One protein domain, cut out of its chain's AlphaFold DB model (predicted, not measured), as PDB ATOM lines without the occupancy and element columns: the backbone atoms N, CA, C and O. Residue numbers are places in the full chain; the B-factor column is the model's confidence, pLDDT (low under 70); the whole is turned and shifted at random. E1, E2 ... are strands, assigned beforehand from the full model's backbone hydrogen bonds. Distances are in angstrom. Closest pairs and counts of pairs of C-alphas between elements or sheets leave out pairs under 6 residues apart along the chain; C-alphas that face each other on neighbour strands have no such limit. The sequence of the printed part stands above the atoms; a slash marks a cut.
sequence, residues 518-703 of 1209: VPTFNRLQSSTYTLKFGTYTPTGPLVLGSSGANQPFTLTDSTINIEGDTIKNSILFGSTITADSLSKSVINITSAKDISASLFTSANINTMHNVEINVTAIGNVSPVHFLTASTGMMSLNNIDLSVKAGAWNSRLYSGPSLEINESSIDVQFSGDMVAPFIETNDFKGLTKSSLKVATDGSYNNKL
ATOM      1  N   VAL A 518      -1.870  10.048   4.309       57.56
ATOM      2  CA  VAL A 518      -2.632  11.263   4.058       57.56
ATOM      3  C   VAL A 518      -1.736  12.434   4.477       57.56
ATOM      4  O   VAL A 518      -0.975  12.306   5.443       57.56
ATOM      5  N   PRO A 519      -1.739  13.546   3.730       55.47
ATOM      6  CA  PRO A 519      -0.999  14.746   4.083       55.47
ATOM      7  C   PRO A 519      -1.028  15.126   5.569       55.47
ATOM      8  O   PRO A 519      -2.036  15.011   6.268       55.47
ATOM      9  N   THR A 520       0.120  15.606   6.042       57.22
ATOM     10  CA  THR A 520       0.364  15.983   7.435       57.22
ATOM     11  C   THR A 520      -0.259  17.340   7.752       57.22
ATOM     12  O   THR A 520       0.422  18.360   7.842       57.22
ATOM     13  N   PHE A 521      -1.580  17.350   7.909       64.88
ATOM     14  CA  PHE A 521      -2.304  18.487   8.466       64.88
ATOM     15  C   PHE A 521      -1.992  18.631   9.953       64.88
ATOM     16  O   PHE A 521      -1.935  17.634  10.675       64.88
ATOM     17  N   ASN A 522      -1.862  19.877  10.407       68.50
ATOM     18  CA  ASN A 522      -1.887  20.202  11.836       68.50
ATOM     19  C   ASN A 522      -3.253  20.804  12.226       68.50
ATOM     20  O   ASN A 522      -3.641  20.752  13.390       68.50
ATOM     21  N   ARG A 523      -4.013  21.336  11.252       76.00
ATOM     22  CA  ARG A 523      -5.351  21.905  11.460       76.00
ATOM     23  C   ARG A 523      -6.259  21.733  10.238       76.00
ATOM     24  O   ARG A 523      -5.914  22.184   9.146       76.00
ATOM     25  N   LEU A 524      -7.428  21.148  10.477       77.00
ATOM     26  CA  LEU A 524      -8.612  21.146   9.619       77.00
ATOM     27  C   LEU A 524      -9.740  21.849  10.387       77.00
ATOM     28  O   LEU A 524     -10.085  21.422  11.494       77.00
ATOM     29  N   GLN A 525     -10.292  22.929   9.835       81.94
ATOM     30  CA  GLN A 525     -11.403  23.654  10.453       81.94
ATOM     31  C   GLN A 525     -12.524  23.957   9.455       81.94
ATOM     32  O   GLN A 525     -12.255  24.426   8.352       81.94
ATOM     33  N   SER A 526     -13.781  23.740   9.851       79.62
ATOM     34  CA  SER A 526     -14.977  24.052   9.048       79.62
ATOM     35  C   SER A 526     -14.952  23.480   7.619       79.62
ATOM     36  O   SER A 526     -15.550  24.058   6.723       79.62
ATOM     37  N   SER A 527     -14.203  22.399   7.376       80.50
ATOM     38  CA  SER A 527     -13.824  21.936   6.029       80.50
ATOM     39  C   SER A 527     -14.358  20.540   5.721       80.50
ATOM     40  O   SER A 527     -14.464  19.709   6.628       80.50
ATOM     41  N   THR A 528     -14.605  20.248   4.443       80.19
ATOM     42  CA  THR A 528     -14.900  18.888   3.972       80.19
ATOM     43  C   THR A 528     -13.640  18.257   3.395       80.19
ATOM     44  O   THR A 528     -13.014  18.791   2.482       80.19
ATOM     45  N   TYR A 529     -13.280  17.078   3.889       81.44
ATOM     46  CA  TYR A 529     -12.149  16.300   3.407       81.44
ATOM     47  C   TYR A 529     -12.636  14.942   2.900       81.44
ATOM     48  O   TYR A 529     -13.093  14.122   3.688       81.44
ATOM     49  N   THR A 530     -12.561  14.692   1.593       81.31
ATOM     50  CA  THR A 530     -13.132  13.488   0.970       81.31
ATOM     51  C   THR A 530     -12.059  12.642   0.286       81.31
ATOM     52  O   THR A 530     -11.421  13.078  -0.668       81.31
ATOM     53  N   LEU A 531     -11.889  11.402   0.741       78.75
ATOM     54  CA  LEU A 531     -11.055  10.373   0.123       78.75
ATOM     55  C   LEU A 531     -11.958   9.333  -0.546       78.75
ATOM     56  O   LEU A 531     -12.714   8.657   0.146       78.75
ATOM     57  N   LYS A 532     -11.867   9.173  -1.868       79.50
ATOM     58  CA  LYS A 532     -12.554   8.120  -2.629       79.50
ATOM     59  C   LYS A 532     -11.531   7.161  -3.234       79.50
ATOM     60  O   LYS A 532     -10.718   7.551  -4.073       79.50
ATOM     61  N   PHE A 533     -11.585   5.902  -2.827       73.25
ATOM     62  CA  PHE A 533     -10.758   4.818  -3.346       73.25
ATOM     63  C   PHE A 533     -11.599   3.897  -4.239       73.25
ATOM     64  O   PHE A 533     -12.729   3.550  -3.908       73.25
ATOM     65  N   GLY A 534     -11.049   3.498  -5.383       70.88
ATOM     66  CA  GLY A 534     -11.665   2.533  -6.289       70.88
ATOM     67  C   GLY A 534     -11.525   1.090  -5.801       70.88
ATOM     68  O   GLY A 534     -11.460   0.807  -4.607       70.88
ATOM     69  N   THR A 535     -11.448   0.159  -6.750       62.19
ATOM     70  CA  THR A 535     -11.482  -1.295  -6.507       62.19
ATOM     71  C   THR A 535     -10.261  -1.860  -5.775       62.19
ATOM     72  O   THR A 535     -10.300  -3.020  -5.362       62.19
ATOM     73  N   TYR A 536      -9.174  -1.093  -5.629       58.97
ATOM     74  CA  TYR A 536      -7.899  -1.591  -5.106       58.97
ATOM     75  C   TYR A 536      -7.501  -0.963  -3.766       58.97
ATOM     76  O   TYR A 536      -7.545   0.251  -3.574       58.97
ATOM     77  N   THR A 537      -7.064  -1.824  -2.850       58.59
ATOM     78  CA  THR A 537      -6.886  -1.513  -1.432       58.59
ATOM     79  C   THR A 537      -5.473  -1.032  -1.070       58.59
ATOM     80  O   THR A 537      -4.503  -1.684  -1.470       58.59
ATOM     81  N   PRO A 538      -5.326  -0.012  -0.200       58.09
ATOM     82  CA  PRO A 538      -4.040   0.337   0.396       58.09
ATOM     83  C   PRO A 538      -3.437  -0.837   1.187       58.09
ATOM     84  O   PRO A 538      -4.027  -1.335   2.146       58.09
ATOM     85  N   THR A 539      -2.234  -1.283   0.817       60.50
ATOM     86  CA  THR A 539      -1.536  -2.379   1.523       60.50
ATOM     87  C   THR A 539      -0.803  -1.952   2.800       60.50
ATOM     88  O   THR A 539      -0.288  -2.808   3.512       60.50
ATOM     89  N   GLY A 540      -0.786  -0.656   3.119       65.19
ATOM     90  CA  GLY A 540      -0.347  -0.121   4.408       65.19
ATOM     91  C   GLY A 540      -1.402   0.818   5.012       65.19
ATOM     92  O   GLY A 540      -2.329   1.215   4.307       65.19
ATOM     93  N   PRO A 541      -1.284   1.176   6.304       65.69
ATOM     94  CA  PRO A 541      -2.297   1.955   7.010       65.69
ATOM     95  C   PRO A 541      -2.477   3.373   6.451       65.69
ATOM     96  O   PRO A 541      -1.518   4.003   5.991       65.69
ATOM     97  N   LEU A 542      -3.709   3.871   6.561       70.69
ATOM     98  CA  LEU A 542      -4.128   5.215   6.178       70.69
ATOM     99  C   LEU A 542      -3.791   6.190   7.314       70.69
ATOM    100  O   LEU A 542      -4.511   6.246   8.308       70.69
ATOM    101  N   VAL A 543      -2.687   6.932   7.209       69.12
ATOM    102  CA  VAL A 543      -2.249   7.826   8.302       69.12
ATOM    103  C   VAL A 543      -2.844   9.224   8.131       69.12
ATOM    104  O   VAL A 543      -2.508   9.885   7.155       69.12
ATOM    105  N   LEU A 544      -3.667   9.681   9.078       70.44
ATOM    106  CA  LEU A 544      -4.235  11.033   9.160       70.44
ATOM    107  C   LEU A 544      -3.455  11.879  10.186       70.44
ATOM    108  O   LEU A 544      -3.545  11.654  11.392       70.44
ATOM    109  N   GLY A 545      -2.700  12.875   9.714       64.12
ATOM    110  CA  GLY A 545      -1.930  13.796  10.563       64.12
ATOM    111  C   GLY A 545      -0.428  13.491  10.641       64.12
ATOM    112  O   GLY A 545       0.094  12.593   9.979       64.12
ATOM    113  N   SER A 546       0.305  14.303  11.410       58.78
ATOM    114  CA  SER A 546       1.774  14.292  11.399       58.78
ATOM    115  C   SER A 546       2.394  13.031  12.029       58.78
ATOM    116  O   SER A 546       1.931  12.528  13.052       58.78
ATOM    117  N   SER A 547       3.504  12.548  11.451       52.97
ATOM    118  CA  SER A 547       4.361  11.526  12.082       52.97
ATOM    119  C   SER A 547       5.501  12.119  12.920       52.97
ATOM    120  O   SER A 547       6.425  11.396  13.290       52.97
ATOM    121  N   GLY A 548       5.482  13.430  13.176       58.56
ATOM    122  CA  GLY A 548       6.370  14.077  14.135       58.56
ATOM    123  C   GLY A 548       5.718  14.050  15.514       58.56
ATOM    124  O   GLY A 548       4.631  14.588  15.683       58.56
ATOM    125  N   ALA A 549       6.382  13.462  16.510       51.47
ATOM    126  CA  ALA A 549       5.784  13.126  17.811       51.47
ATOM    127  C   ALA A 549       5.192  14.302  18.632       51.47
ATOM    128  O   ALA A 549       4.550  14.063  19.654       51.47
ATOM    129  N   ASN A 550       5.395  15.555  18.205       58.25
ATOM    130  CA  ASN A 550       5.185  16.760  19.011       58.25
ATOM    131  C   ASN A 550       4.200  17.794  18.423       58.25
ATOM    132  O   ASN A 550       4.038  18.842  19.043       58.25
ATOM    133  N   GLN A 551       3.572  17.559  17.263       61.62
ATOM    134  CA  GLN A 551       2.572  18.493  16.710       61.62
ATOM    135  C   GLN A 551       1.152  17.928  16.877       61.62
ATOM    136  O   GLN A 551       0.890  16.846  16.343       61.62
ATOM    137  N   PRO A 552       0.245  18.611  17.606       64.62
ATOM    138  CA  PRO A 552      -1.138  18.171  17.745       64.62
ATOM    139  C   PRO A 552      -1.894  18.338  16.422       64.62
ATOM    140  O   PRO A 552      -1.766  19.356  15.742       64.62
ATOM    141  N   PHE A 553      -2.700  17.337  16.072       72.00
ATOM    142  CA  PHE A 553      -3.640  17.396  14.952       72.00
ATOM    143  C   PHE A 553      -5.016  17.850  15.451       72.00
ATOM    144  O   PHE A 553      -5.630  17.142  16.251       72.00
ATOM    145  N   THR A 554      -5.503  18.993  14.960       74.19
ATOM    146  CA  THR A 554      -6.830  19.531  15.299       74.19
ATOM    147  C   THR A 554      -7.819  19.399  14.143       74.19
ATOM    148  O   THR A 554      -7.582  19.932  13.060       74.19
ATOM    149  N   LEU A 555      -8.955  18.754  14.416       79.31
ATOM    150  CA  LEU A 555     -10.166  18.704  13.601       79.31
ATOM    151  C   LEU A 555     -11.286  19.443  14.353       79.31
ATOM    152  O   LEU A 555     -11.586  19.124  15.509       79.31
ATOM    153  N   THR A 556     -11.884  20.461  13.739       81.00
ATOM    154  CA  THR A 556     -12.956  21.255  14.369       81.00
ATOM    155  C   THR A 556     -14.020  21.649  13.353       81.00
ATOM    156  O   THR A 556     -13.675  22.119  12.269       81.00
ATOM    157  N   ASP A 557     -15.301  21.467  13.682       82.75
ATOM    158  CA  ASP A 557     -16.442  21.786  12.804       82.75
ATOM    159  C   ASP A 557     -16.326  21.165  11.382       82.75
ATOM    160  O   ASP A 557     -16.817  21.735  10.414       82.75
ATOM    161  N   SER A 558     -15.601  20.047  11.216       84.19
ATOM    162  CA  SER A 558     -15.164  19.531   9.902       84.19
ATOM    163  C   SER A 558     -15.716  18.139   9.593       84.19
ATOM    164  O   SER A 558     -15.948  17.343  10.501       84.19
ATOM    165  N   THR A 559     -15.852  17.811   8.308       84.31
ATOM    166  CA  THR A 559     -16.310  16.493   7.840       84.31
ATOM    167  C   THR A 559     -15.176  15.742   7.149       84.31
ATOM    168  O   THR A 559     -14.556  16.272   6.231       84.31
ATOM    169  N   ILE A 560     -14.920  14.493   7.542       85.38
ATOM    170  CA  ILE A 560     -14.016  13.566   6.852       85.38
ATOM    171  C   ILE A 560     -14.856  12.442   6.238       85.38
ATOM    172  O   ILE A 560     -15.452  11.656   6.966       85.38
ATOM    173  N   ASN A 561     -14.866  12.335   4.912       85.19
ATOM    174  CA  ASN A 561     -15.493  11.242   4.171       85.19
ATOM    175  C   ASN A 561     -14.410  10.300   3.631       85.19
ATOM    176  O   ASN A 561     -13.474  10.743   2.966       85.19
ATOM    177  N   ILE A 562     -14.539   9.003   3.890       84.25
ATOM    178  CA  ILE A 562     -13.648   7.953   3.391       84.25
ATOM    179  C   ILE A 562     -14.518   6.896   2.721       84.25
ATOM    180  O   ILE A 562     -15.206   6.127   3.383       84.25
ATOM    181  N   GLU A 563     -14.490   6.864   1.398       84.81
ATOM    182  CA  GLU A 563     -15.271   5.953   0.571       84.81
ATOM    183  C   GLU A 563     -14.338   4.977  -0.149       84.81
ATOM    184  O   GLU A 563     -13.305   5.389  -0.681       84.81
ATOM    185  N   GLY A 564     -14.699   3.698  -0.240       79.25
ATOM    186  CA  GLY A 564     -14.065   2.818  -1.221       79.25
ATOM    187  C   GLY A 564     -14.472   1.355  -1.168       79.25
ATOM    188  O   GLY A 564     -14.966   0.865  -0.156       79.25
ATOM    189  N   ASP A 565     -14.241   0.636  -2.266       78.19
ATOM    190  CA  ASP A 565     -14.688  -0.754  -2.425       78.19
ATOM    191  C   ASP A 565     -14.234  -1.656  -1.274       78.19
ATOM    192  O   ASP A 565     -15.037  -2.425  -0.764       78.19
ATOM    193  N   THR A 566     -12.978  -1.525  -0.840       72.69
ATOM    194  CA  THR A 566     -12.392  -2.331   0.237       72.69
ATOM    195  C   THR A 566     -11.330  -1.522   0.989       72.69
ATOM    196  O   THR A 566     -10.366  -1.059   0.375       72.69
ATOM    197  N   ILE A 567     -11.455  -1.411   2.317       72.75
ATOM    198  CA  ILE A 567     -10.576  -0.621   3.202       72.75
ATOM    199  C   ILE A 567      -9.839  -1.557   4.178       72.75
ATOM    200  O   ILE A 567     -10.362  -1.932   5.227       72.75
ATOM    201  N   LYS A 568      -8.600  -1.947   3.858       67.12
ATOM    202  CA  LYS A 568      -7.754  -2.797   4.723       67.12
ATOM    203  C   LYS A 568      -6.636  -1.976   5.368       67.12
ATOM    204  O   LYS A 568      -6.165  -1.010   4.779       67.12
ATOM    205  N   ASN A 569      -6.163  -2.448   6.524       66.12
ATOM    206  CA  ASN A 569      -5.160  -1.822   7.397       66.12
ATOM    207  C   ASN A 569      -5.669  -0.582   8.142       66.12
ATOM    208  O   ASN A 569      -6.572   0.109   7.690       66.12
ATOM    209  N   SER A 570      -5.094  -0.322   9.319       61.28
ATOM    210  CA  SER A 570      -5.582   0.698  10.253       61.28
ATOM    211  C   SER A 570      -5.690   2.096   9.647       61.28
ATOM    212  O   SER A 570      -4.800   2.531   8.918       61.28
ATOM    213  N   ILE A 571      -6.724   2.832  10.054       67.69
ATOM    214  CA  ILE A 571      -6.716   4.289   9.966       67.69
ATOM    215  C   ILE A 571      -5.955   4.783  11.204       67.69
ATOM    216  O   ILE A 571      -6.342   4.567  12.352       67.69
ATOM    217  N   LEU A 572      -4.777   5.348  10.964       62.84
ATOM    218  CA  LEU A 572      -3.859   5.834  11.987       62.84
ATOM    219  C   LEU A 572      -3.991   7.348  12.068       62.84
ATOM    220  O   LEU A 572      -3.313   8.070  11.342       62.84
ATOM    221  N   PHE A 573      -4.821   7.851  12.971       65.38
ATOM    222  CA  PHE A 573      -4.672   9.243  13.375       65.38
ATOM    223  C   PHE A 573      -3.325   9.408  14.112       65.38
ATOM    224  O   PHE A 573      -2.908   8.509  14.844       65.38
ATOM    225  N   GLY A 574      -2.616  10.515  13.861       58.44
ATOM    226  CA  GLY A 574      -1.226  10.734  14.290       58.44
ATOM    227  C   GLY A 574      -0.956  10.502  15.787       58.44
ATOM    228  O   GLY A 574      -1.857  10.528  16.623       58.44
ATOM    229  N   SER A 575       0.317  10.295  16.151       51.62
ATOM    230  CA  SER A 575       0.725   9.776  17.475       51.62
ATOM    231  C   SER A 575       0.306  10.619  18.692       51.62
ATOM    232  O   SER A 575       0.393  10.137  19.824       51.62
ATOM    233  N   THR A 576      -0.133  11.860  18.474       54.38
ATOM    234  CA  THR A 576      -0.483  12.824  19.521       54.38
ATOM    235  C   THR A 576      -1.735  13.611  19.114       54.38
ATOM    236  O   THR A 576      -1.652  14.639  18.446       54.38
ATOM    237  N   ILE A 577      -2.904  13.119  19.528       55.69
ATOM    238  CA  ILE A 577      -4.194  13.828  19.466       55.69
ATOM    239  C   ILE A 577      -4.445  14.356  20.876       55.69
ATOM    240  O   ILE A 577      -4.454  13.575  21.825       55.69
ATOM    241  N   THR A 578      -4.573  15.668  21.041       54.62
ATOM    242  CA  THR A 578      -4.828  16.285  22.354       54.62
ATOM    243  C   THR A 578      -6.330  16.362  22.626       54.62
ATOM    244  O   THR A 578      -7.119  16.395  21.691       54.62
ATOM    245  N   ALA A 579      -6.742  16.421  23.896       47.25
ATOM    246  CA  ALA A 579      -8.157  16.368  24.298       47.25
ATOM    247  C   ALA A 579      -9.078  17.361  23.553       47.25
ATOM    248  O   ALA A 579     -10.202  17.016  23.207       47.25
ATOM    249  N   ASP A 580      -8.579  18.563  23.251       55.72
ATOM    250  CA  ASP A 580      -9.342  19.630  22.587       55.72
ATOM    251  C   ASP A 580      -9.419  19.483  21.050       55.72
ATOM    252  O   ASP A 580      -9.948  20.361  20.367       55.72
ATOM    253  N   SER A 581      -8.826  18.430  20.472       63.16
ATOM    254  CA  SER A 581      -8.436  18.414  19.055       63.16
ATOM    255  C   SER A 581      -9.317  17.570  18.126       63.16
ATOM    256  O   SER A 581      -9.042  17.515  16.931       63.16
ATOM    257  N   LEU A 582     -10.406  16.984  18.632       69.75
ATOM    258  CA  LEU A 582     -11.510  16.437  17.832       69.75
ATOM    259  C   LEU A 582     -12.829  16.989  18.390       69.75
ATOM    260  O   LEU A 582     -13.309  16.503  19.417       69.75
ATOM    261  N   SER A 583     -13.404  18.012  17.743       75.75
ATOM    262  CA  SER A 583     -14.685  18.583  18.186       75.75
ATOM    263  C   SER A 583     -15.644  18.992  17.068       75.75
ATOM    264  O   SER A 583     -15.227  19.472  16.012       75.75
ATOM    265  N   LYS A 584     -16.947  18.786  17.300       79.50
ATOM    266  CA  LYS A 584     -18.060  19.108  16.376       79.50
ATOM    267  C   LYS A 584     -17.847  18.594  14.946       79.50
ATOM    268  O   LYS A 584     -18.147  19.285  13.981       79.50
ATOM    269  N   SER A 585     -17.237  17.425  14.810       82.94
ATOM    270  CA  SER A 585     -16.742  16.928  13.523       82.94
ATOM    271  C   SER A 585     -17.395  15.600  13.162       82.94
ATOM    272  O   SER A 585     -17.692  14.802  14.050       82.94
ATOM    273  N   VAL A 586     -17.597  15.369  11.867       83.94
ATOM    274  CA  VAL A 586     -18.244  14.169  11.322       83.94
ATOM    275  C   VAL A 586     -17.194  13.312  10.618       83.94
ATOM    276  O   VAL A 586     -16.403  13.826   9.827       83.94
ATOM    277  N   ILE A 587     -17.164  12.009  10.884       84.62
ATOM    278  CA  ILE A 587     -16.266  11.052  10.225       84.62
ATOM    279  C   ILE A 587     -17.114   9.941   9.603       84.62
ATOM    280  O   ILE A 587     -17.579   9.038  10.295       84.62
ATOM    281  N   ASN A 588     -17.292   9.999   8.285       84.88
ATOM    282  CA  ASN A 588     -18.028   9.012   7.503       84.88
ATOM    283  C   ASN A 588     -17.046   8.041   6.835       84.88
ATOM    284  O   ASN A 588     -16.172   8.460   6.077       84.88
ATOM    285  N   ILE A 589     -17.196   6.744   7.085       83.12
ATOM    286  CA  ILE A 589     -16.398   5.671   6.483       83.12
ATOM    287  C   ILE A 589     -17.357   4.684   5.816       83.12
ATOM    288  O   ILE A 589     -18.064   3.935   6.488       83.12
ATOM    289  N   THR A 590     -17.359   4.660   4.488       83.19
ATOM    290  CA  THR A 590     -18.266   3.838   3.682       83.19
ATOM    291  C   THR A 590     -17.464   2.865   2.830       83.19
ATOM    292  O   THR A 590     -16.651   3.281   2.004       83.19
ATOM    293  N   SER A 591     -17.717   1.565   2.985       78.88
ATOM    294  CA  SER A 591     -17.121   0.531   2.146       78.88
ATOM    295  C   SER A 591     -18.152  -0.398   1.516       78.88
ATOM    296  O   SER A 591     -19.030  -0.941   2.189       78.88
ATOM    297  N   ALA A 592     -18.032  -0.590   0.202       65.25
ATOM    298  CA  ALA A 592     -18.956  -1.419  -0.571       65.25
ATOM    299  C   ALA A 592     -18.725  -2.929  -0.373       65.25
ATOM    300  O   ALA A 592     -19.609  -3.725  -0.687       65.25
ATOM    301  N   LYS A 593     -17.548  -3.332   0.125       74.50
ATOM    302  CA  LYS A 593     -17.167  -4.721   0.418       74.50
ATOM    303  C   LYS A 593     -16.512  -4.782   1.804       74.50
ATOM    304  O   LYS A 593     -17.216  -4.635   2.800       74.50
ATOM    305  N   ASP A 594     -15.204  -5.002   1.900       70.06
ATOM    306  CA  ASP A 594     -14.564  -5.411   3.158       70.06
ATOM    307  C   ASP A 594     -13.904  -4.239   3.907       70.06
ATOM    308  O   ASP A 594     -13.189  -3.433   3.308       70.06
ATOM    309  N   ILE A 595     -14.017  -4.225   5.241       68.75
ATOM    310  CA  ILE A 595     -13.143  -3.428   6.119       68.75
ATOM    311  C   ILE A 595     -12.247  -4.372   6.939       68.75
ATOM    312  O   ILE A 595     -12.716  -5.353   7.509       68.75
ATOM    313  N   SER A 596     -10.943  -4.096   7.021       65.31
ATOM    314  CA  SER A 596     -10.014  -4.804   7.923       65.31
ATOM    315  C   SER A 596      -9.012  -3.837   8.563       65.31
ATOM    316  O   SER A 596      -7.790  -3.962   8.421       65.31
ATOM    317  N   ALA A 597      -9.553  -2.808   9.206       62.88
ATOM    318  CA  ALA A 597      -8.830  -1.647   9.698       62.88
ATOM    319  C   ALA A 597      -9.149  -1.400  11.174       62.88
ATOM    320  O   ALA A 597     -10.318  -1.313  11.537       62.88
ATOM    321  N   SER A 598      -8.143  -1.198  12.025       65.62
ATOM    322  CA  SER A 598      -8.401  -0.522  13.300       65.62
ATOM    323  C   SER A 598      -8.580   0.972  13.028       65.62
ATOM    324  O   SER A 598      -7.688   1.578  12.437       65.62
ATOM    325  N   LEU A 599      -9.714   1.567  13.401       66.31
ATOM    326  CA  LEU A 599     -10.076   2.920  12.938       66.31
ATOM    327  C   LEU A 599      -9.453   4.042  13.776       66.31
ATOM    328  O   LEU A 599      -9.121   5.096  13.242       66.31
ATOM    329  N   PHE A 600      -9.253   3.804  15.072       69.25
ATOM    330  CA  PHE A 600      -8.578   4.728  15.976       69.25
ATOM    331  C   PHE A 600      -7.532   3.963  16.797       69.25
ATOM    332  O   PHE A 600      -7.830   3.303  17.797       69.25
ATOM    333  N   THR A 601      -6.278   4.032  16.343       60.97
ATOM    334  CA  THR A 601      -5.104   3.444  17.013       60.97
ATOM    335  C   THR A 601      -4.160   4.538  17.490       60.97
ATOM    336  O   THR A 601      -3.318   5.017  16.738       60.97
ATOM    337  N   SER A 602      -4.298   4.956  18.750       59.91
ATOM    338  CA  SER A 602      -3.463   6.007  19.338       59.91
ATOM    339  C   SER A 602      -3.174   5.735  20.811       59.91
ATOM    340  O   SER A 602      -4.018   5.235  21.553       59.91
ATOM    341  N   ALA A 603      -1.969   6.091  21.251       53.62
ATOM    342  CA  ALA A 603      -1.567   5.976  22.650       53.62
ATOM    343  C   ALA A 603      -2.161   7.070  23.556       53.62
ATOM    344  O   ALA A 603      -2.060   6.953  24.777       53.62
ATOM    345  N   ASN A 604      -2.737   8.126  22.960       54.75
ATOM    346  CA  ASN A 604      -2.954   9.421  23.611       54.75
ATOM    347  C   ASN A 604      -4.358  10.038  23.404       54.75
ATOM    348  O   ASN A 604      -4.559  11.180  23.813       54.75
ATOM    349  N   ILE A 605      -5.334   9.334  22.803       63.69
ATOM    350  CA  ILE A 605      -6.730   9.830  22.751       63.69
ATOM    351  C   ILE A 605      -7.336   9.742  24.155       63.69
ATOM    352  O   ILE A 605      -7.900   8.721  24.546       63.69
ATOM    353  N   ASN A 606      -7.203  10.830  24.911       63.12
ATOM    354  CA  ASN A 606      -7.763  10.948  26.256       63.12
ATOM    355  C   ASN A 606      -9.242  11.369  26.228       63.12
ATOM    356  O   ASN A 606     -10.002  11.030  27.134       63.12
ATOM    357  N   THR A 607      -9.659  12.130  25.211       67.38
ATOM    358  CA  THR A 607     -11.001  12.730  25.150       67.38
ATOM    359  C   THR A 607     -11.442  12.929  23.701       67.38
ATOM    360  O   THR A 607     -10.629  13.298  22.858       67.38
ATOM    361  N   MET A 608     -12.726  12.700  23.426       75.44
ATOM    362  CA  MET A 608     -13.419  13.153  22.212       75.44
ATOM    363  C   MET A 608     -14.716  13.852  22.640       75.44
ATOM    364  O   MET A 608     -15.314  13.436  23.637       75.44
ATOM    365  N   HIS A 609     -15.126  14.909  21.927       77.62
ATOM    366  CA  HIS A 609     -16.248  15.762  22.337       77.62
ATOM    367  C   HIS A 609     -17.083  16.266  21.145       77.62
ATOM    368  O   HIS A 609     -16.566  17.018  20.323       77.62
ATOM    369  N   ASN A 610     -18.380  15.949  21.065       78.31
ATOM    370  CA  ASN A 610     -19.245  16.290  19.916       78.31
ATOM    371  C   ASN A 610     -18.716  15.703  18.591       78.31
ATOM    372  O   ASN A 610     -18.484  16.451  17.644       78.31
ATOM    373  N   VAL A 611     -18.443  14.401  18.516       78.50
ATOM    374  CA  VAL A 611     -17.979  13.766  17.266       78.50
ATOM    375  C   VAL A 611     -19.033  12.780  16.785       78.50
ATOM    376  O   VAL A 611     -19.442  11.905  17.547       78.50
ATOM    377  N   GLU A 612     -19.443  12.917  15.528       82.75
ATOM    378  CA  GLU A 612     -20.283  11.942  14.838       82.75
ATOM    379  C   GLU A 612     -19.377  11.000  14.035       82.75
ATOM    380  O   GLU A 612     -18.497  11.450  13.297       82.75
ATOM    381  N   ILE A 613     -19.549   9.689  14.186       81.12
ATOM    382  CA  ILE A 613     -18.761   8.682  13.469       81.12
ATOM    383  C   ILE A 613     -19.727   7.680  12.844       81.12
ATOM    384  O   ILE A 613     -20.364   6.903  13.553       81.12
ATOM    385  N   ASN A 614     -19.791   7.661  11.516       82.31
ATOM    386  CA  ASN A 614     -20.636   6.751  10.750       82.31
ATOM    387  C   ASN A 614     -19.765   5.748   9.999       82.31
ATOM    388  O   ASN A 614     -18.992   6.129   9.123       82.31
ATOM    389  N   VAL A 615     -19.907   4.456  10.293       80.25
ATOM    390  CA  VAL A 615     -19.217   3.380   9.567       80.25
ATOM    391  C   VAL A 615     -20.247   2.484   8.894       80.25
ATOM    392  O   VAL A 615     -21.073   1.887   9.575       80.25
ATOM    393  N   THR A 616     -20.192   2.356   7.569       80.81
ATOM    394  CA  THR A 616     -21.056   1.452   6.790       80.81
ATOM    395  C   THR A 616     -20.201   0.507   5.950       80.81
ATOM    396  O   THR A 616     -19.465   0.960   5.078       80.81
ATOM    397  N   ALA A 617     -20.299  -0.801   6.191       74.38
ATOM    398  CA  ALA A 617     -19.579  -1.855   5.477       74.38
ATOM    399  C   ALA A 617     -20.523  -3.010   5.109       74.38
ATOM    400  O   ALA A 617     -21.164  -3.590   5.986       74.38
ATOM    401  N   ILE A 618     -20.598  -3.341   3.818       67.38
ATOM    402  CA  ILE A 618     -21.584  -4.302   3.280       67.38
ATOM    403  C   ILE A 618     -21.025  -5.741   3.199       67.38
ATOM    404  O   ILE A 618     -21.794  -6.699   3.238       67.38
ATOM    405  N   GLY A 619     -19.702  -5.907   3.092       67.56
ATOM    406  CA  GLY A 619     -19.011  -7.196   2.942       67.56
ATOM    407  C   GLY A 619     -18.348  -7.729   4.220       67.56
ATOM    408  O   GLY A 619     -18.725  -7.374   5.336       67.56
ATOM    409  N   ASN A 620     -17.354  -8.609   4.050       61.12
ATOM    410  CA  ASN A 620     -16.758  -9.373   5.148       61.12
ATOM    411  C   ASN A 620     -15.742  -8.532   5.926       61.12
ATOM    412  O   ASN A 620     -14.630  -8.266   5.467       61.12
ATOM    413  N   VAL A 621     -16.088  -8.178   7.158       58.81
ATOM    414  CA  VAL A 621     -15.201  -7.453   8.064       58.81
ATOM    415  C   VAL A 621     -14.305  -8.446   8.806       58.81
ATOM    416  O   VAL A 621     -14.774  -9.236   9.619       58.81
ATOM    417  N   SER A 622     -13.000  -8.410   8.518       63.62
ATOM    418  CA  SER A 622     -11.959  -9.033   9.360       63.62
ATOM    419  C   SER A 622     -11.782  -8.227  10.656       63.62
ATOM    420  O   SER A 622     -12.146  -7.058  10.640       63.62
ATOM    421  N   PRO A 623     -11.194  -8.771  11.746       66.06
ATOM    422  CA  PRO A 623     -11.235  -8.154  13.078       66.06
ATOM    423  C   PRO A 623     -10.942  -6.639  13.098       66.06
ATOM    424  O   PRO A 623      -9.787  -6.211  13.066       66.06
ATOM    425  N   VAL A 624     -11.999  -5.822  13.163       67.12
ATOM    426  CA  VAL A 624     -11.911  -4.359  13.262       67.12
ATOM    427  C   VAL A 624     -11.916  -3.978  14.730       67.12
ATOM    428  O   VAL A 624     -12.855  -4.306  15.452       67.12
ATOM    429  N   HIS A 625     -10.892  -3.256  15.178       73.31
ATOM    430  CA  HIS A 625     -10.948  -2.553  16.456       73.31
ATOM    431  C   HIS A 625     -11.323  -1.095  16.175       73.31
ATOM    432  O   HIS A 625     -10.501  -0.343  15.648       73.31
ATOM    433  N   PHE A 626     -12.551  -0.686  16.500       73.50
ATOM    434  CA  PHE A 626     -12.997   0.689  16.257       73.50
ATOM    435  C   PHE A 626     -12.139   1.667  17.071       73.50
ATOM    436  O   PHE A 626     -11.457   2.507  16.491       73.50
ATOM    437  N   LEU A 627     -12.069   1.481  18.390       76.88
ATOM    438  CA  LEU A 627     -11.278   2.283  19.319       76.88
ATOM    439  C   LEU A 627     -10.216   1.423  20.014       76.88
ATOM    440  O   LEU A 627     -10.501   0.344  20.539       76.88
ATOM    441  N   THR A 628      -8.979   1.912  20.082       73.69
ATOM    442  CA  THR A 628      -7.928   1.297  20.903       73.69
ATOM    443  C   THR A 628      -7.102   2.352  21.623       73.69
ATOM    444  O   THR A 628      -6.719   3.360  21.030       73.69
ATOM    445  N   ALA A 629      -6.798   2.088  22.892       72.25
ATOM    446  CA  ALA A 629      -5.898   2.902  23.701       72.25
ATOM    447  C   ALA A 629      -4.826   1.997  24.313       72.25
ATOM    448  O   ALA A 629      -5.147   1.033  25.007       72.25
ATOM    449  N   SER A 630      -3.543   2.288  24.082       69.88
ATOM    450  CA  SER A 630      -2.454   1.530  24.724       69.88
ATOM    451  C   SER A 630      -2.231   1.924  26.187       69.88
ATOM    452  O   SER A 630      -1.656   1.157  26.957       69.88
ATOM    453  N   THR A 631      -2.657   3.131  26.560       72.50
ATOM    454  CA  THR A 631      -2.341   3.816  27.818       72.50
ATOM    455  C   THR A 631      -3.439   4.827  28.151       72.50
ATOM    456  O   THR A 631      -4.102   5.327  27.248       72.50
ATOM    457  N   GLY A 632      -3.603   5.160  29.436       75.44
ATOM    458  CA  GLY A 632      -4.520   6.217  29.881       75.44
ATOM    459  C   GLY A 632      -5.991   5.800  29.997       75.44
ATOM    460  O   GLY A 632      -6.329   4.620  29.990       75.44
ATOM    461  N   MET A 633      -6.859   6.795  30.155       76.25
ATOM    462  CA  MET A 633      -8.313   6.645  30.187       76.25
ATOM    463  C   MET A 633      -8.867   7.318  28.940       76.25
ATOM    464  O   MET A 633      -8.551   8.479  28.695       76.25
ATOM    465  N   MET A 634      -9.675   6.597  28.168       80.38
ATOM    466  CA  MET A 634     -10.422   7.181  27.058       80.38
ATOM    467  C   MET A 634     -11.789   7.624  27.585       80.38
ATOM    468  O   MET A 634     -12.549   6.786  28.069       80.38
ATOM    469  N   SER A 635     -12.090   8.919  27.499       78.94
ATOM    470  CA  SER A 635     -13.388   9.486  27.885       78.94
ATOM    471  C   SER A 635     -14.146   9.962  26.639       78.94
ATOM    472  O   SER A 635     -13.724  10.893  25.945       78.94
ATOM    473  N   LEU A 636     -15.247   9.281  26.322       80.50
ATOM    474  CA  LEU A 636     -16.148   9.607  25.216       80.50
ATOM    475  C   LEU A 636     -17.250  10.528  25.747       80.50
ATOM    476  O   LEU A 636     -18.050  10.088  26.570       80.50
ATOM    477  N   ASN A 637     -17.285  11.790  25.316       78.50
ATOM    478  CA  ASN A 637     -18.269  12.772  25.778       78.50
ATOM    479  C   ASN A 637     -19.093  13.285  24.592       78.50
ATOM    480  O   ASN A 637     -18.520  13.789  23.631       78.50
ATOM    481  N   ASN A 638     -20.421  13.175  24.656       81.31
ATOM    482  CA  ASN A 638     -21.330  13.603  23.586       81.31
ATOM    483  C   ASN A 638     -20.895  13.103  22.187       81.31
ATOM    484  O   ASN A 638     -20.624  13.889  21.279       81.31
ATOM    485  N   ILE A 639     -20.713  11.787  22.054       80.19
ATOM    486  CA  ILE A 639     -20.331  11.103  20.810       80.19
ATOM    487  C   ILE A 639     -21.556  10.416  20.217       80.19
ATOM    488  O   ILE A 639     -22.206   9.656  20.928       80.19
ATOM    489  N   ASP A 640     -21.806  10.609  18.924       79.44
ATOM    490  CA  ASP A 640     -22.806   9.856  18.164       79.44
ATOM    491  C   ASP A 640     -22.082   8.868  17.236       79.44
ATOM    492  O   ASP A 640     -21.522   9.237  16.205       79.44
ATOM    493  N   LEU A 641     -22.034   7.593  17.623       80.62
ATOM    494  CA  LEU A 641     -21.361   6.531  16.871       80.62
ATOM    495  C   LEU A 641     -22.394   5.586  16.252       80.62
ATOM    496  O   LEU A 641     -23.041   4.821  16.971       80.62
ATOM    497  N   SER A 642     -22.490   5.575  14.921       81.38
ATOM    498  CA  SER A 642     -23.273   4.591  14.174       81.38
ATOM    499  C   SER A 642     -22.368   3.634  13.400       81.38
ATOM    500  O   SER A 642     -21.515   4.048  12.615       81.38
ATOM    501  N   VAL A 643     -22.551   2.328  13.601       76.00
ATOM    502  CA  VAL A 643     -21.784   1.286  12.902       76.00
ATOM    503  C   VAL A 643     -22.735   0.267  12.288       76.00
ATOM    504  O   VAL A 643     -23.499  -0.375  12.999       76.00
ATOM    505  N   LYS A 644     -22.645   0.065  10.974       76.69
ATOM    506  CA  LYS A 644     -23.335  -0.983  10.211       76.69
ATOM    507  C   LYS A 644     -22.287  -1.829   9.498       76.69
ATOM    508  O   LYS A 644     -21.616  -1.315   8.606       76.69
ATOM    509  N   ALA A 645     -22.082  -3.081   9.908       67.56
ATOM    510  CA  ALA A 645     -20.933  -3.872   9.447       67.56
ATOM    511  C   ALA A 645     -21.180  -5.393   9.401       67.56
ATOM    512  O   ALA A 645     -21.614  -5.979  10.392       67.56
ATOM    513  N   GLY A 646     -20.799  -6.051   8.300       65.06
ATOM    514  CA  GLY A 646     -20.836  -7.516   8.172       65.06
ATOM    515  C   GLY A 646     -19.721  -8.221   8.948       65.06
ATOM    516  O   GLY A 646     -18.594  -8.313   8.472       65.06
ATOM    517  N   ALA A 647     -19.987  -8.675  10.174       59.38
ATOM    518  CA  ALA A 647     -18.930  -8.984  11.141       59.38
ATOM    519  C   ALA A 647     -18.347 -10.410  11.069       59.38
ATOM    520  O   ALA A 647     -19.084 -11.391  11.114       59.38
ATOM    521  N   TRP A 648     -17.011 -10.503  11.126       56.16
ATOM    522  CA  TRP A 648     -16.269 -11.536  11.861       56.16
ATOM    523  C   TRP A 648     -15.263 -10.844  12.815       56.16
ATOM    524  O   TRP A 648     -14.359 -10.132  12.385       56.16
ATOM    525  N   ASN A 649     -15.359 -11.093  14.128       65.50
ATOM    526  CA  ASN A 649     -14.357 -10.709  15.158       65.50
ATOM    527  C   ASN A 649     -14.142  -9.211  15.503       65.50
ATOM    528  O   ASN A 649     -13.106  -8.871  16.080       65.50
ATOM    529  N   SER A 650     -15.078  -8.306  15.215       67.94
ATOM    530  CA  SER A 650     -14.914  -6.873  15.539       67.94
ATOM    531  C   SER A 650     -15.067  -6.530  17.036       67.94
ATOM    532  O   SER A 650     -15.801  -7.192  17.769       67.94
ATOM    533  N   ARG A 651     -14.401  -5.452  17.481       76.44
ATOM    534  CA  ARG A 651     -14.420  -4.897  18.848       76.44
ATOM    535  C   ARG A 651     -14.628  -3.383  18.817       76.44
ATOM    536  O   ARG A 651     -13.865  -2.690  18.145       76.44
ATOM    537  N   LEU A 652     -15.577  -2.850  19.584       79.19
ATOM    538  CA  LEU A 652     -15.735  -1.403  19.765       79.19
ATOM    539  C   LEU A 652     -14.526  -0.794  20.479       79.19
ATOM    540  O   LEU A 652     -13.968   0.175  19.980       79.19
ATOM    541  N   TYR A 653     -14.109  -1.352  21.620       81.19
ATOM    542  CA  TYR A 653     -12.990  -0.815  22.399       81.19
ATOM    543  C   TYR A 653     -12.035  -1.900  22.900       81.19
ATOM    544  O   TYR A 653     -12.455  -2.978  23.323       81.19
ATOM    545  N   SER A 654     -10.738  -1.582  22.899       77.44
ATOM    546  CA  SER A 654      -9.691  -2.364  23.559       77.44
ATOM    547  C   SER A 654      -8.635  -1.435  24.172       77.44
ATOM    548  O   SER A 654      -7.843  -0.833  23.445       77.44
ATOM    549  N   GLY A 655      -8.582  -1.343  25.502       81.31
ATOM    550  CA  GLY A 655      -7.621  -0.490  26.217       81.31
ATOM    551  C   GLY A 655      -7.759  -0.563  27.744       81.31
ATOM    552  O   GLY A 655      -8.552  -1.357  28.235       81.31
ATOM    553  N   PRO A 656      -6.961   0.178  28.533       79.50
ATOM    554  CA  PRO A 656      -6.905  -0.048  29.977       79.50
ATOM    555  C   PRO A 656      -8.049   0.578  30.789       79.50
ATOM    556  O   PRO A 656      -8.400  -0.011  31.810       79.50
ATOM    557  N   SER A 657      -8.622   1.717  30.381       80.56
ATOM    558  CA  SER A 657      -9.766   2.349  31.064       80.56
ATOM    559  C   SER A 657     -10.666   3.106  30.075       80.56
ATOM    560  O   SER A 657     -10.160   3.804  29.190       80.56
ATOM    561  N   LEU A 658     -11.988   2.967  30.226       82.75
ATOM    562  CA  LEU A 658     -13.011   3.565  29.359       82.75
ATOM    563  C   LEU A 658     -14.142   4.197  30.183       82.75
ATOM    564  O   LEU A 658     -14.677   3.580  31.107       82.75
ATOM    565  N   GLU A 659     -14.532   5.401  29.781       82.12
ATOM    566  CA  GLU A 659     -15.657   6.178  30.302       82.12
ATOM    567  C   GLU A 659     -16.502   6.680  29.119       82.12
ATOM    568  O   GLU A 659     -15.948   7.135  28.116       82.12
ATOM    569  N   ILE A 660     -17.831   6.572  29.216       81.06
ATOM    570  CA  ILE A 660     -18.763   7.038  28.182       81.06
ATOM    571  C   ILE A 660     -19.843   7.893  28.848       81.06
ATOM    572  O   ILE A 660     -20.512   7.458  29.788       81.06
ATOM    573  N   ASN A 661     -19.993   9.123  28.368       75.50
ATOM    574  CA  ASN A 661     -20.815  10.155  28.979       75.50
ATOM    575  C   ASN A 661     -21.600  10.926  27.905       75.50
ATOM    576  O   ASN A 661     -21.048  11.286  26.864       75.50
ATOM    577  N   GLU A 662     -22.891  11.154  28.146       78.50
ATOM    578  CA  GLU A 662     -23.824  11.873  27.258       78.50
ATOM    579  C   GLU A 662     -23.786  11.426  25.776       78.50
ATOM    580  O   GLU A 662     -24.096  12.207  24.890       78.50
ATOM    581  N   SER A 663     -23.394  10.178  25.486       77.94
ATOM    582  CA  SER A 663     -23.115   9.683  24.123       77.94
ATOM    583  C   SER A 663     -24.166   8.683  23.622       77.94
ATOM    584  O   SER A 663     -24.747   7.936  24.410       77.94
ATOM    585  N   SER A 664     -24.368   8.605  22.307       79.19
ATOM    586  CA  SER A 664     -25.206   7.608  21.637       79.19
ATOM    587  C   SER A 664     -24.354   6.643  20.814       79.19
ATOM    588  O   SER A 664     -23.533   7.053  19.995       79.19
ATOM    589  N   ILE A 665     -24.528   5.339  21.019       79.50
ATOM    590  CA  ILE A 665     -23.802   4.300  20.284       79.50
ATOM    591  C   ILE A 665     -24.822   3.302  19.729       79.50
ATOM    592  O   ILE A 665     -25.399   2.528  20.492       79.50
ATOM    593  N   ASP A 666     -25.034   3.301  18.411       77.69
ATOM    594  CA  ASP A 666     -25.938   2.380  17.711       77.69
ATOM    595  C   ASP A 666     -25.149   1.496  16.738       77.69
ATOM    596  O   ASP A 666     -24.619   1.962  15.726       77.69
ATOM    597  N   VAL A 667     -25.049   0.207  17.056       72.81
ATOM    598  CA  VAL A 667     -24.264  -0.756  16.282       72.81
ATOM    599  C   VAL A 667     -25.137  -1.892  15.768       72.81
ATOM    600  O   VAL A 667     -25.744  -2.633  16.534       72.81
ATOM    601  N   GLN A 668     -25.148  -2.070  14.452       75.44
ATOM    602  CA  GLN A 668     -25.828  -3.142  13.746       75.44
ATOM    603  C   GLN A 668     -24.793  -4.025  13.035       75.44
ATOM    604  O   GLN A 668     -24.086  -3.575  12.130       75.44
ATOM    605  N   PHE A 669     -24.713  -5.294  13.428       68.81
ATOM    606  CA  PHE A 669     -23.822  -6.272  12.810       68.81
ATOM    607  C   PHE A 669     -24.580  -7.281  11.951       68.81
ATOM    608  O   PHE A 669     -25.542  -7.892  12.421       68.81
ATOM    609  N   SER A 670     -24.075  -7.520  10.740       63.03
ATOM    610  CA  SER A 670     -24.560  -8.571   9.844       63.03
ATOM    611  C   SER A 670     -23.582  -9.750   9.740       63.03
ATOM    612  O   SER A 670     -22.916  -9.949   8.725       63.03
ATOM    613  N   GLY A 671     -23.399 -10.492  10.839       62.47
ATOM    614  CA  GLY A 671     -22.462 -11.623  10.891       62.47
ATOM    615  C   GLY A 671     -22.145 -12.155  12.295       62.47
ATOM    616  O   GLY A 671     -22.781 -11.781  13.281       62.47
ATOM    617  N   ASP A 672     -21.146 -13.037  12.372       58.47
ATOM    618  CA  ASP A 672     -20.732 -13.742  13.590       58.47
ATOM    619  C   ASP A 672     -19.743 -12.915  14.437       58.47
ATOM    620  O   ASP A 672     -18.639 -12.557  14.019       58.47
ATOM    621  N   MET A 673     -20.078 -12.686  15.706       57.56
ATOM    622  CA  MET A 673     -19.155 -12.092  16.676       57.56
ATOM    623  C   MET A 673     -18.494 -13.174  17.547       57.56
ATOM    624  O   MET A 673     -19.175 -13.906  18.263       57.56
ATOM    625  N   VAL A 674     -17.156 -13.248  17.537       56.09
ATOM    626  CA  VAL A 674     -16.364 -14.201  18.358       56.09
ATOM    627  C   VAL A 674     -15.415 -13.494  19.345       56.09
ATOM    628  O   VAL A 674     -14.569 -14.125  19.978       56.09
ATOM    629  N   ALA A 675     -15.542 -12.173  19.500       63.12
ATOM    630  CA  ALA A 675     -14.713 -11.339  20.371       63.12
ATOM    631  C   ALA A 675     -15.586 -10.455  21.285       63.12
ATOM    632  O   ALA A 675     -16.720 -10.145  20.912       63.12
ATOM    633  N   PRO A 676     -15.088 -10.032  22.465       62.22
ATOM    634  CA  PRO A 676     -15.825  -9.111  23.318       62.22
ATOM    635  C   PRO A 676     -15.955  -7.735  22.663       62.22
ATOM    636  O   PRO A 676     -14.983  -7.208  22.118       62.22
ATOM    637  N   PHE A 677     -17.146  -7.143  22.745       73.75
ATOM    638  CA  PHE A 677     -17.428  -5.849  22.120       73.75
ATOM    639  C   PHE A 677     -16.633  -4.713  22.792       73.75
ATOM    640  O   PHE A 677     -16.043  -3.887  22.098       73.75
ATOM    641  N   ILE A 678     -16.513  -4.724  24.123       77.94
ATOM    642  CA  ILE A 678     -15.608  -3.858  24.896       77.94
ATOM    643  C   ILE A 678     -14.667  -4.743  25.736       77.94
ATOM    644  O   ILE A 678     -15.134  -5.470  26.610       77.94
ATOM    645  N   GLU A 679     -13.346  -4.674  25.519       80.94
ATOM    646  CA  GLU A 679     -12.321  -5.233  26.427       80.94
ATOM    647  C   GLU A 679     -11.617  -4.089  27.177       80.94
ATOM    648  O   GLU A 679     -10.977  -3.233  26.562       80.94
ATOM    649  N   THR A 680     -11.719  -4.072  28.510       77.81
ATOM    650  CA  THR A 680     -11.044  -3.077  29.365       77.81
ATOM    651  C   THR A 680     -10.600  -3.658  30.712       77.81
ATOM    652  O   THR A 680     -11.044  -4.738  31.097       77.81
ATOM    653  N   ASN A 681      -9.704  -2.978  31.435       76.44
ATOM    654  CA  ASN A 681      -9.387  -3.311  32.836       76.44
ATOM    655  C   ASN A 681     -10.224  -2.481  33.836       76.44
ATOM    656  O   ASN A 681     -10.265  -2.792  35.029       76.44
ATOM    657  N   ASP A 682     -10.842  -1.400  33.360       73.81
ATOM    658  CA  ASP A 682     -11.580  -0.418  34.151       73.81
ATOM    659  C   ASP A 682     -12.683   0.195  33.270       73.81
ATOM    660  O   ASP A 682     -12.412   0.974  32.355       73.81
ATOM    661  N   PHE A 683     -13.933  -0.222  33.477       76.00
ATOM    662  CA  PHE A 683     -15.094   0.374  32.811       76.00
ATOM    663  C   PHE A 683     -15.830   1.250  33.817       76.00
ATOM    664  O   PHE A 683     -16.476   0.726  34.729       76.00
ATOM    665  N   LYS A 684     -15.712   2.570  33.657       69.19
ATOM    666  CA  LYS A 684     -16.250   3.539  34.618       69.19
ATOM    667  C   LYS A 684     -17.751   3.756  34.506       69.19
ATOM    668  O   LYS A 684     -18.370   4.096  35.510       69.19
ATOM    669  N   GLY A 685     -18.318   3.508  33.329       63.47
ATOM    670  CA  GLY A 685     -19.760   3.428  33.141       63.47
ATOM    671  C   GLY A 685     -20.293   4.086  31.878       63.47
ATOM    672  O   GLY A 685     -19.540   4.594  31.044       63.47
ATOM    673  N   LEU A 686     -21.622   4.044  31.787       67.44
ATOM    674  CA  LEU A 686     -22.447   4.811  30.860       67.44
ATOM    675  C   LEU A 686     -23.214   5.862  31.677       67.44
ATOM    676  O   LEU A 686     -24.154   5.512  32.390       67.44
ATOM    677  N   THR A 687     -22.828   7.132  31.578       67.12
ATOM    678  CA  THR A 687     -23.537   8.245  32.232       67.12
ATOM    679  C   THR A 687     -24.405   8.942  31.194       67.12
ATOM    680  O   THR A 687     -23.879   9.401  30.179       67.12
ATOM    681  N   LYS A 688     -25.734   8.982  31.387       66.81
ATOM    682  CA  LYS A 688     -26.708   9.568  30.428       66.81
ATOM    683  C   LYS A 688     -26.527   9.126  28.958       66.81
ATOM    684  O   LYS A 688     -26.904   9.850  28.043       66.81
ATOM    685  N   SER A 689     -25.909   7.972  28.725       69.56
ATOM    686  CA  SER A 689     -25.521   7.504  27.389       69.56
ATOM    687  C   SER A 689     -26.435   6.372  26.936       69.56
ATOM    688  O   SER A 689     -26.916   5.609  27.775       69.56
ATOM    689  N   SER A 690     -26.654   6.215  25.632       68.81
ATOM    690  CA  SER A 690     -27.387   5.067  25.088       68.81
ATOM    691  C   SER A 690     -26.442   4.124  24.343       68.81
ATOM    692  O   SER A 690     -25.558   4.566  23.609       68.81
ATOM    693  N   LEU A 691     -26.613   2.819  24.559       72.00
ATOM    694  CA  LEU A 691     -25.905   1.772  23.831       72.00
ATOM    695  C   LEU A 691     -26.929   0.789  23.268       72.00
ATOM    696  O   LEU A 691     -27.562   0.038  24.009       72.00
ATOM    697  N   LYS A 692     -27.059   0.782  21.946       68.88
ATOM    698  CA  LYS A 692     -27.936  -0.096  21.182       68.88
ATOM    699  C   LYS A 692     -27.076  -1.010  20.316       68.88
ATOM    700  O   LYS A 692     -26.215  -0.549  19.574       68.88
ATOM    701  N   VAL A 693     -27.298  -2.319  20.430       67.06
ATOM    702  CA  VAL A 693     -26.598  -3.331  19.629       67.06
ATOM    703  C   VAL A 693     -27.622  -4.279  19.016       67.06
ATOM    704  O   VAL A 693     -28.431  -4.864  19.732       67.06
ATOM    705  N   ALA A 694     -27.576  -4.435  17.695       64.94
ATOM    706  CA  ALA A 694     -28.406  -5.343  16.915       64.94
ATOM    707  C   ALA A 694     -27.525  -6.301  16.096       64.94
ATOM    708  O   ALA A 694     -26.478  -5.911  15.584       64.94
ATOM    709  N   THR A 695     -27.955  -7.555  15.957       61.88
ATOM    710  CA  THR A 695     -27.230  -8.618  15.238       61.88
ATOM    711  C   THR A 695     -28.209  -9.474  14.434       61.88
ATOM    712  O   THR A 695     -29.262  -9.811  14.976       61.88
ATOM    713  N   ASP A 696     -27.863  -9.876  13.208       60.62
ATOM    714  CA  ASP A 696     -28.713 -10.744  12.359       60.62
ATOM    715  C   ASP A 696     -28.152 -12.162  12.069       60.62
ATOM    716  O   ASP A 696     -28.791 -12.944  11.365       60.62
ATOM    717  N   GLY A 697     -26.992 -12.515  12.644       53.41
ATOM    718  CA  GLY A 697     -26.280 -13.788  12.418       53.41
ATOM    719  C   GLY A 697     -26.927 -15.054  13.017       53.41
ATOM    720  O   GLY A 697     -27.933 -14.990  13.723       53.41
ATOM    721  N   SER A 698     -26.329 -16.229  12.743       45.12
ATOM    722  CA  SER A 698     -26.978 -17.557  12.879       45.12
ATOM    723  C   SER A 698     -26.282 -18.600  13.800       45.12
ATOM    724  O   SER A 698     -26.756 -19.741  13.837       45.12
ATOM    725  N   TYR A 699     -25.167 -18.303  14.497       49.69
ATOM    726  CA  TYR A 699     -24.300 -19.357  15.081       49.69
ATOM    727  C   TYR A 699     -23.783 -19.176  16.539       49.69
ATOM    728  O   TYR A 699     -23.869 -18.128  17.171       49.69
ATOM    729  N   ASN A 700     -23.248 -20.278  17.091       41.91
ATOM    730  CA  ASN A 700     -23.239 -20.674  18.517       41.91
ATOM    731  C   ASN A 700     -22.201 -20.032  19.478       41.91
ATOM    732  O   ASN A 700     -21.808 -20.678  20.458       41.91
ATOM    733  N   ASN A 701     -21.697 -18.818  19.246       43.00
ATOM    734  CA  ASN A 701     -20.558 -18.301  20.030       43.00
ATOM    735  C   ASN A 701     -20.938 -17.502  21.297       43.00
ATOM    736  O   ASN A 701     -21.919 -16.765  21.344       43.00
ATOM    737  N   LYS A 702     -20.128 -17.659  22.358       49.09
ATOM    738  CA  LYS A 702     -20.315 -16.994  23.661       49.09
ATOM    739  C   LYS A 702     -19.993 -15.503  23.564       49.09
ATOM    740  O   LYS A 702     -18.824 -15.133  23.462       49.09
ATOM    741  N   LEU A 703     -21.014 -14.660  23.674       51.66
ATOM    742  CA  LEU A 703     -20.893 -13.210  23.560       51.66
ATOM    743  C   LEU A 703     -20.781 -12.520  24.928       51.66
ATOM    744  O   LEU A 703     -21.750 -12.416  25.682       51.66
TER     745      LEU A 703
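This is residues 518 to 703 of the 1209 residues of an uncharacterized protein of Erysipelothrix sp. HDW6C (UniProt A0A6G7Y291). The domain is a chain wound in stacked turns, a solenoid of parallel strands with three sides. E1, E4, E13 and E16 with the first parts of E7, E9 and E11 line one side; E2, E5, E14 and E17 with the later parts of E7, E9 and E11 line a second; and the short strands E3, E6, E8, E10, E12 and E15 line the third. The printed part has 186 residues, with no named helix and 17 named strands, E1 to E17 in order along the chain; its class is all strand. A branched sheet of eleven strands takes in the first two sides, while a sheet in the order E8, E10, E12, E15 and the pair E3 and E6 lie on the third, and neighbours are parallel throughout. The whole is compact, with a radius of gyration of the C-alphas of 15.7 A and spans of 47 by 42 by 25 A.

E1, residues 523 to 525, is the parallel neighbour of E4, residues 554 to 556, with N 524 and O 554 at 2.9 A, within hydrogen-bond range. E2, residues 528 to 533, is parallel to E5, residues 559 to 564, at 8 degrees, with N 529 and O 559 at 2.8 A. E3, residues 542 to 544, is parallel to E6, residues 571 to 573, at 21 degrees, with N 544 and O 572 at 2.8 A. E7, residues 582 to 591, bends by 82 degrees at residue 585. E4 and E5 lie on one side of E7, with N 583 and O 555 at 3.1 A and N 560 and O 586 at 2.8 A. On the other side of E7 is E9, residues 607 to 621, with N 587 and O 612 at 2.8 A. E11, residues 633 to 647, is parallel to E9, with N 613 and O 640 at 2.9 A. On the other side of E11 from E9 are E13, residues 657 to 661, and E14, residues 664 to 669, with N 636 and O 659 at 2.9 A and N 641 and O 664 at 2.9 A. E16, residues 683 to 687, pairs with E13, with N 684 and O 658 at 2.9 A. E17, residues 690 to 695, pairs with E14, with N 665 and O 690 at 2.9 A. In the sheet of four, E8, residues 600 to 602, and E15, residues 678 to 680, are edge strands, and E10, residues 625 to 629, and E12, residues 651 to 655, are inner ones. N 628 and O 600 are 2.9 A apart, N 627 and O 652 2.8 A, and N 679 and O 653 2.9 A. The closest C-alphas of E6 and E8, those of Leu 572 and Thr 601, are 5.7 A apart.

E1 begins at C-alpha 523, (-5.351, 21.905, 11.460). E2 is 16.4 A long and E5 16.6 A. E7 measures 23.0 A from first to last C-alpha. E9 and E11 are the longest strands, 15 residues and 26.8 A each; E9 bends by 105 degrees at residue 618 and E11 by 103 degrees at residue 638. E9 starts at C-alpha 607, (-11.001, 12.730, 25.150). E14 is 16.5 A long, and E17 is 16.9 A, ending at C-alpha 695, (-27.230, -8.618, 15.238).

The C-alphas farthest apart, those of Asn 550 and Ser 698, are 47.4 A apart. The branched sheet is twisted, its C-alphas lying up to 11.0 A off their best plane. The printed part has no cut, and no link is long. Mean pLDDT of the printed part is 70.1, with 91 residues under 70, among them 568 to 582, 595 to 607 and 692 to 703.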